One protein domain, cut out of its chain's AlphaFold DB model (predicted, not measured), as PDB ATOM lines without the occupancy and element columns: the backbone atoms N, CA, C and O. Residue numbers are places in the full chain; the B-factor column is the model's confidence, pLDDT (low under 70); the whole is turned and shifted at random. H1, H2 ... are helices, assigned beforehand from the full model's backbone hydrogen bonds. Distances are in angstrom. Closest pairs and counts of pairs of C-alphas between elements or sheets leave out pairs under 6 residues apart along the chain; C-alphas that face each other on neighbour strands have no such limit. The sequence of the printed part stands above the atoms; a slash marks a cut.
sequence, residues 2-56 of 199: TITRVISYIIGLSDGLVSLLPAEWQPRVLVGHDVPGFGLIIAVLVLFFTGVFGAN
ATOM      1  N   THR A   2     155.355 158.434 297.290       83.88
ATOM      2  CA  THR A   2     156.194 158.348 298.506       83.88
ATOM      3  C   THR A   2     156.498 159.704 299.161       83.88
ATOM      4  O   THR A   2     156.381 159.828 300.373       83.88
ATOM      5  N   ILE A   3     156.799 160.744 298.373       83.06
ATOM      6  CA  ILE A   3     157.200 162.073 298.885       83.06
ATOM      7  C   ILE A   3     156.098 162.723 299.736       83.06
ATOM      8  O   ILE A   3     156.361 163.181 300.842       83.06
ATOM      9  N   THR A   4     154.846 162.699 299.273       84.62
ATOM     10  CA  THR A   4     153.708 163.269 300.012       84.62
ATOM     11  C   THR A   4     153.496 162.590 301.368       84.62
ATOM     12  O   THR A   4     153.164 163.271 302.330       84.62
ATOM     13  N   ARG A   5     153.748 161.273 301.468       86.12
ATOM     14  CA  ARG A   5     153.631 160.518 302.732       86.12
ATOM     15  C   ARG A   5     154.740 160.872 303.718       86.12
ATOM     16  O   ARG A   5     154.486 160.950 304.914       86.12
ATOM     17  N   VAL A   6     155.952 161.108 303.216       87.44
ATOM     18  CA  VAL A   6     157.075 161.577 304.040       87.44
ATOM     19  C   VAL A   6     156.793 162.982 304.568       87.44
ATOM     20  O   VAL A   6     156.920 163.218 305.764       87.44
ATOM     21  N   ILE A   7     156.328 163.895 303.709       86.25
ATOM     22  CA  ILE A   7     155.976 165.263 304.113       86.25
ATOM     23  C   ILE A   7     154.852 165.245 305.156       86.25
ATOM     24  O   ILE A   7     154.982 165.882 306.197       86.25
ATOM     25  N   SER A   8     153.785 164.470 304.938       84.00
ATOM     26  CA  SER A   8     152.690 164.366 305.908       84.00
ATOM     27  C   SER A   8     153.129 163.746 307.238       84.00
ATOM     28  O   SER A   8     152.621 164.130 308.285       84.00
ATOM     29  N   TYR A   9     154.082 162.808 307.211       88.50
ATOM     30  CA  TYR A   9     154.644 162.208 308.423       88.50
ATOM     31  C   TYR A   9     155.463 163.222 309.229       88.50
ATOM     32  O   TYR A   9     155.275 163.339 310.435       88.50
ATOM     33  N   ILE A  10     156.324 163.996 308.561       86.69
ATOM     34  CA  ILE A  10     157.125 165.047 309.204       86.69
ATOM     35  C   ILE A  10     156.220 166.139 309.781       86.69
ATOM     36  O   ILE A  10     156.439 166.575 310.911       86.69
ATOM     37  N   ILE A  11     155.192 166.557 309.037       86.25
ATOM     38  CA  ILE A  11     154.207 167.538 309.507       86.25
ATOM     39  C   ILE A  11     153.479 167.006 310.745       86.25
ATOM     40  O   ILE A  11     153.455 167.687 311.763       86.25
ATOM     41  N   GLY A  12     152.982 165.766 310.706       84.19
ATOM     42  CA  GLY A  12     152.296 165.155 311.847       84.19
ATOM     43  C   GLY A  12     153.188 164.988 313.082       84.19
ATOM     44  O   GLY A  12     152.740 165.239 314.198       84.19
ATOM     45  N   LEU A  13     154.461 164.625 312.895       87.62
ATOM     46  CA  LEU A  13     155.441 164.556 313.981       87.62
ATOM     47  C   LEU A  13     155.680 165.940 314.598       87.62
ATOM     48  O   LEU A  13     155.706 166.085 315.818       87.62
ATOM     49  N   SER A  14     155.839 166.951 313.743       87.50
ATOM     50  CA  SER A  14     156.107 168.321 314.172       87.50
ATOM     51  C   SER A  14     154.908 168.917 314.899       87.50
ATOM     52  O   SER A  14     155.090 169.555 315.929       87.50
ATOM     53  N   ASP A  15     153.685 168.679 314.424       86.19
ATOM     54  CA  ASP A  15     152.456 169.188 315.046       86.19
ATOM     55  C   ASP A  15     152.229 168.628 316.463       86.19
ATOM     56  O   ASP A  15     151.574 169.272 317.281       86.19
ATOM     57  N   GLY A  16     152.880 167.515 316.823       84.44
ATOM     58  CA  GLY A  16     152.982 167.063 318.213       84.44
ATOM     59  C   GLY A  16     153.622 168.098 319.149       84.44
ATOM     60  O   GLY A  16     153.226 168.201 320.308       84.44
ATOM     61  N   LEU A  17     154.541 168.935 318.654       86.31
ATOM     62  CA  LEU A  17     155.188 169.996 319.438       86.31
ATOM     63  C   LEU A  17     154.218 171.108 319.846       86.31
ATOM     64  O   LEU A  17     154.444 171.770 320.855       86.31
ATOM     65  N   VAL A  18     153.112 171.291 319.118       86.50
ATOM     66  CA  VAL A  18     152.075 172.274 319.465       86.50
ATOM     67  C   VAL A  18     151.437 171.938 320.816       86.50
ATOM     68  O   VAL A  18     151.063 172.839 321.561       86.50
ATOM     69  N   SER A  19     151.375 170.651 321.175       84.75
ATOM     70  CA  SER A  19     150.833 170.201 322.463       84.75
ATOM     71  C   SER A  19     151.710 170.561 323.668       84.75
ATOM     72  O   SER A  19     151.217 170.573 324.793       84.75
ATOM     73  N   LEU A  20     152.990 170.884 323.441       85.12
ATOM     74  CA  LEU A  20     153.911 171.345 324.485       85.12
ATOM     75  C   LEU A  20     153.718 172.830 324.814       85.12
ATOM     76  O   LEU A  20     154.213 173.294 325.840       85.12
ATOM     77  N   LEU A  21     153.019 173.580 323.957       83.88
ATOM     78  CA  LEU A  21     152.688 174.971 324.234       83.88
ATOM     79  C   LEU A  21     151.541 175.068 325.250       83.88
ATOM     80  O   LEU A  21     150.603 174.259 325.203       83.88
ATOM     81  N   PRO A  22     151.554 176.100 326.116       86.62
ATOM     82  CA  PRO A  22     150.392 176.466 326.918       86.62
ATOM     83  C   PRO A  22     149.132 176.563 326.049       86.62
ATOM     84  O   PRO A  22     149.196 177.039 324.914       86.62
ATOM     85  N   ALA A  23     147.982 176.135 326.579       81.75
ATOM     86  CA  ALA A  23     146.726 176.053 325.822       81.75
ATOM     87  C   ALA A  23     146.333 177.383 325.146       81.75
ATOM     88  O   ALA A  23     145.796 177.394 324.044       81.75
ATOM     89  N   GLU A  24     146.669 178.502 325.782       84.00
ATOM     90  CA  GLU A  24     146.471 179.872 325.297       84.00
ATOM     91  C   GLU A  24     147.274 180.233 324.035       84.00
ATOM     92  O   GLU A  24     146.871 181.126 323.294       84.00
ATOM     93  N   TRP A  25     148.387 179.549 323.759       82.81
ATOM     94  CA  TRP A  25     149.240 179.802 322.588       82.81
ATOM     95  C   TRP A  25     149.012 178.790 321.464       82.81
ATOM     96  O   TRP A  25     149.690 178.829 320.436       82.81
ATOM     97  N   GLN A  26     148.058 177.874 321.639       84.69
ATOM     98  CA  GLN A  26     147.730 176.907 320.606       84.69
ATOM     99  C   GLN A  26     146.950 177.598 319.473       84.69
ATOM    100  O   GLN A  26     145.992 178.334 319.734       84.69
ATOM    101  N   PRO A  27     147.296 177.335 318.199       80.94
ATOM    102  CA  PRO A  27     146.643 177.953 317.044       80.94
ATOM    103  C   PRO A  27     145.138 177.661 317.008       80.94
ATOM    104  O   PRO A  27     144.362 178.506 316.571       80.94
ATOM    105  N   ARG A  28     144.708 176.526 317.574       79.94
ATOM    106  CA  ARG A  28     143.294 176.185 317.759       79.94
ATOM    107  C   ARG A  28     142.522 177.233 318.565       79.94
ATOM    108  O   ARG A  28     141.375 177.512 318.238       79.94
ATOM    109  N   VAL A  29     143.133 177.807 319.602       78.69
ATOM    110  CA  VAL A  29     142.499 178.803 320.483       78.69
ATOM    111  C   VAL A  29     142.596 180.208 319.887       78.69
ATOM    112  O   VAL A  29     141.655 180.986 319.998       78.69
ATOM    113  N   LEU A  30     143.699 180.518 319.202       79.56
ATOM    114  CA  LEU A  30     143.943 181.833 318.595       79.56
ATOM    115  C   LEU A  30     143.202 182.049 317.266       79.56
ATOM    116  O   LEU A  30     142.735 183.149 316.988       79.56
ATOM    117  N   VAL A  31     143.118 181.011 316.433       80.81
ATOM    118  CA  VAL A  31     142.624 181.073 315.042       80.81
ATOM    119  C   VAL A  31     141.365 180.204 314.850       80.81
ATOM    120  O   VAL A  31     140.754 180.191 313.782       80.81
ATOM    121  N   GLY A  32     140.937 179.475 315.885       78.81
ATOM    122  CA  GLY A  32     139.704 178.677 315.887       78.81
ATOM    123  C   GLY A  32     139.795 177.325 315.169       78.81
ATOM    124  O   GLY A  32     138.810 176.593 315.137       78.81
ATOM    125  N   HIS A  33     140.948 176.975 314.591       80.19
ATOM    126  CA  HIS A  33     141.194 175.691 313.929       80.19
ATOM    127  C   HIS A  33     142.677 175.305 313.986       80.19
ATOM    128  O   HIS A  33     143.543 176.149 314.220       80.19
ATOM    129  N   ASP A  34     142.972 174.020 313.785       78.44
ATOM    130  CA  ASP A  34     144.352 173.539 313.717       78.44
ATOM    131  C   ASP A  34     144.991 173.953 312.386       78.44
ATOM    132  O   ASP A  34     144.402 173.766 311.320       78.44
ATOM    133  N   VAL A  35     146.206 174.501 312.450       84.25
ATOM    134  CA  VAL A  35     147.001 174.871 311.273       84.25
ATOM    135  C   VAL A  35     148.068 173.791 311.061       84.25
ATOM    136  O   VAL A  35     149.007 173.722 311.860       84.25
ATOM    137  N   PRO A  36     147.950 172.943 310.020       82.19
ATOM    138  CA  PRO A  36     148.918 171.879 309.770       82.19
ATOM    139  C   PRO A  36     150.317 172.446 309.515       82.19
ATOM    140  O   PRO A  36     150.480 173.370 308.717       82.19
ATOM    141  N   GLY A  37     151.333 171.887 310.168       83.62
ATOM    142  CA  GLY A  37     152.728 172.316 310.030       83.62
ATOM    143  C   GLY A  37     153.127 173.492 310.926       83.62
ATOM    144  O   GLY A  37     154.280 173.926 310.874       83.62
ATOM    145  N   PHE A  38     152.236 173.988 311.788       87.94
ATOM    146  CA  PHE A  38     152.580 175.004 312.790       87.94
ATOM    147  C   PHE A  38     153.648 174.499 313.769       87.94
ATOM    148  O   PHE A  38     154.537 175.249 314.174       87.94
ATOM    149  N   GLY A  39     153.632 173.197 314.072       88.81
ATOM    150  CA  GLY A  39     154.662 172.559 314.882       88.81
ATOM    151  C   GLY A  39     156.067 172.666 314.288       88.81
ATOM    152  O   GLY A  39     157.043 172.810 315.022       88.81
ATOM    153  N   LEU A  40     156.181 172.677 312.956       90.50
ATOM    154  CA  LEU A  40     157.463 172.839 312.270       90.50
ATOM    155  C   LEU A  40     158.014 174.258 312.454       90.50
ATOM    156  O   LEU A  40     159.207 174.431 312.689       90.50
ATOM    157  N   ILE A  41     157.144 175.271 312.400       89.69
ATOM    158  CA  ILE A  41     157.522 176.668 312.651       89.69
ATOM    159  C   ILE A  41     158.035 176.816 314.085       89.69
ATOM    160  O   ILE A  41     159.090 177.409 314.300       89.69
ATOM    161  N   ILE A  42     157.339 176.222 315.059       89.88
ATOM    162  CA  ILE A  42     157.781 176.208 316.460       89.88
ATOM    163  C   ILE A  42     159.147 175.533 316.584       89.88
ATOM    164  O   ILE A  42     160.041 176.096 317.211       89.88
ATOM    165  N   ALA A  43     159.339 174.366 315.964       90.06
ATOM    166  CA  ALA A  43     160.613 173.650 315.997       90.06
ATOM    167  C   ALA A  43     161.768 174.514 315.468       90.06
ATOM    168  O   ALA A  43     162.815 174.611 316.108       90.06
ATOM    169  N   VAL A  44     161.558 175.181 314.329       92.75
ATOM    170  CA  VAL A  44     162.546 176.083 313.723       92.75
ATOM    171  C   VAL A  44     162.837 177.271 314.635       92.75
ATOM    172  O   VAL A  44     164.002 177.602 314.833       92.75
ATOM    173  N   LEU A  45     161.812 177.888 315.227       91.88
ATOM    174  CA  LEU A  45     161.992 179.003 316.157       91.88
ATOM    175  C   LEU A  45     162.762 178.575 317.408       91.88
ATOM    176  O   LEU A  45     163.715 179.248 317.791       91.88
ATOM    177  N   VAL A  46     162.404 177.445 318.020       90.56
ATOM    178  CA  VAL A  46     163.106 176.906 319.194       90.56
ATOM    179  C   VAL A  46     164.565 176.620 318.858       90.56
ATOM    180  O   VAL A  46     165.451 177.036 319.606       90.56
ATOM    181  N   LEU A  47     164.835 175.968 317.727       92.38
ATOM    182  CA  LEU A  47     166.197 175.687 317.281       92.38
ATOM    183  C   LEU A  47     166.982 176.980 317.031       92.38
ATOM    184  O   LEU A  47     168.120 177.104 317.481       92.38
ATOM    185  N   PHE A  48     166.363 177.959 316.367       91.94
ATOM    186  CA  PHE A  48     166.962 179.260 316.093       91.94
ATOM    187  C   PHE A  48     167.306 180.001 317.385       91.94
ATOM    188  O   PHE A  48     168.456 180.387 317.574       91.94
ATOM    189  N   PHE A  49     166.355 180.151 318.310       89.81
ATOM    190  CA  PHE A  49     166.600 180.827 319.583       89.81
ATOM    191  C   PHE A  49     167.614 180.082 320.447       89.81
ATOM    192  O   PHE A  49     168.451 180.726 321.068       89.81
ATOM    193  N   THR A  50     167.604 178.749 320.442       88.00
ATOM    194  CA  THR A  50     168.616 177.943 321.144       88.00
ATOM    195  C   THR A  50     170.007 178.178 320.557       88.00
ATOM    196  O   THR A  50     170.958 178.410 321.301       88.00
ATOM    197  N   GLY A  51     170.133 178.193 319.227       84.50
ATOM    198  CA  GLY A  51     171.391 178.485 318.539       84.50
ATOM    199  C   GLY A  51     171.883 179.910 318.798       84.50
ATOM    200  O   GLY A  51     173.043 180.113 319.148       84.50
ATOM    201  N   VAL A  52     170.988 180.897 318.711       87.38
ATOM    202  CA  VAL A  52     171.265 182.304 319.039       87.38
ATOM    203  C   VAL A  52     171.682 182.444 320.503       87.38
ATOM    204  O   VAL A  52     172.613 183.188 320.799       87.38
ATOM    205  N   PHE A  53     171.040 181.727 321.424       84.31
ATOM    206  CA  PHE A  53     171.403 181.742 322.837       84.31
ATOM    207  C   PHE A  53     172.799 181.150 323.061       84.31
ATOM    208  O   PHE A  53     173.612 181.765 323.744       84.31
ATOM    209  N   GLY A  54     173.111 180.014 322.430       79.38
ATOM    210  CA  GLY A  54     174.430 179.380 322.514       79.38
ATOM    211  C   GLY A  54     175.559 180.198 321.875       79.38
ATOM    212  O   GLY A  54     176.673 180.204 322.392       79.38
ATOM    213  N   ALA A  55     175.284 180.922 320.786       78.31
ATOM    214  CA  ALA A  55     176.283 181.706 320.058       78.31
ATOM    215  C   ALA A  55     176.547 183.102 320.656       78.31
ATOM    216  O   ALA A  55     177.571 183.716 320.359       78.31
ATOM    217  N   ASN A  56     175.637 183.629 321.483       82.12
ATOM    218  CA  ASN A  56     175.740 184.989 322.008       82.12
ATOM    219  C   ASN A  56     176.407 185.073 323.386       82.12
ATOM    220  O   ASN A  56     176.208 184.245 324.274       82.12
TER     221      ASN A  56
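Overview. This is residues 2 to 56 of the 199 residues of an uncharacterized protein of Vitreoscilla sp. (strain C1) (UniProt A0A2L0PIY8). Two long helices make a flat, splayed shape: the beginning of H3 packs on the second half of H1, and the rest of H3 sticks out with residues 44 to 56. Little H2 sits in the loop between them. The 55 printed residues hold three named helices, H1, H2, H3, and no named strand: all helix. The whole is loose, radius of gyration of the C-alphas 13.0 A, spanning 38 by 32 by 14 A.

Arrangement. H1, residues 2 to 20, touches H3, residues 38 to 55, with residues 11 to 18 alone, and H3 touches H1 with residues 38 to 43 alone; the closest C-alphas, those of Asp 15 and Gly 39, are 4.0 A apart. They run the same way at a steep tilt of 69 degrees, only just short of about perpendicular. H2, residues 27 to 31, is only just apart from H1, closest C-alphas 8.2 A. H2 and H3 are close but not clearly touching, closest C-alphas Pro 27 and Phe 38, 7.9 A. Every O i to N i+4 pair is within hydrogen-bond range in H2 and H3, 11 of 15 in H1.

Along the chain. H1 begins at C-alpha 2 (156.194, 158.348, 298.506) and is 29.1 A long; H2 is 5.5 A. H3, 25.7 A, ends at C-alpha 55 (176.283, 181.706, 320.058).

Size, cuts and confidence. The C-alphas farthest apart, Thr 2 and Asn 56, are 40.5 A apart. The printed part has no cut, both links are short, and no printed residue is under 70 in pLDDT.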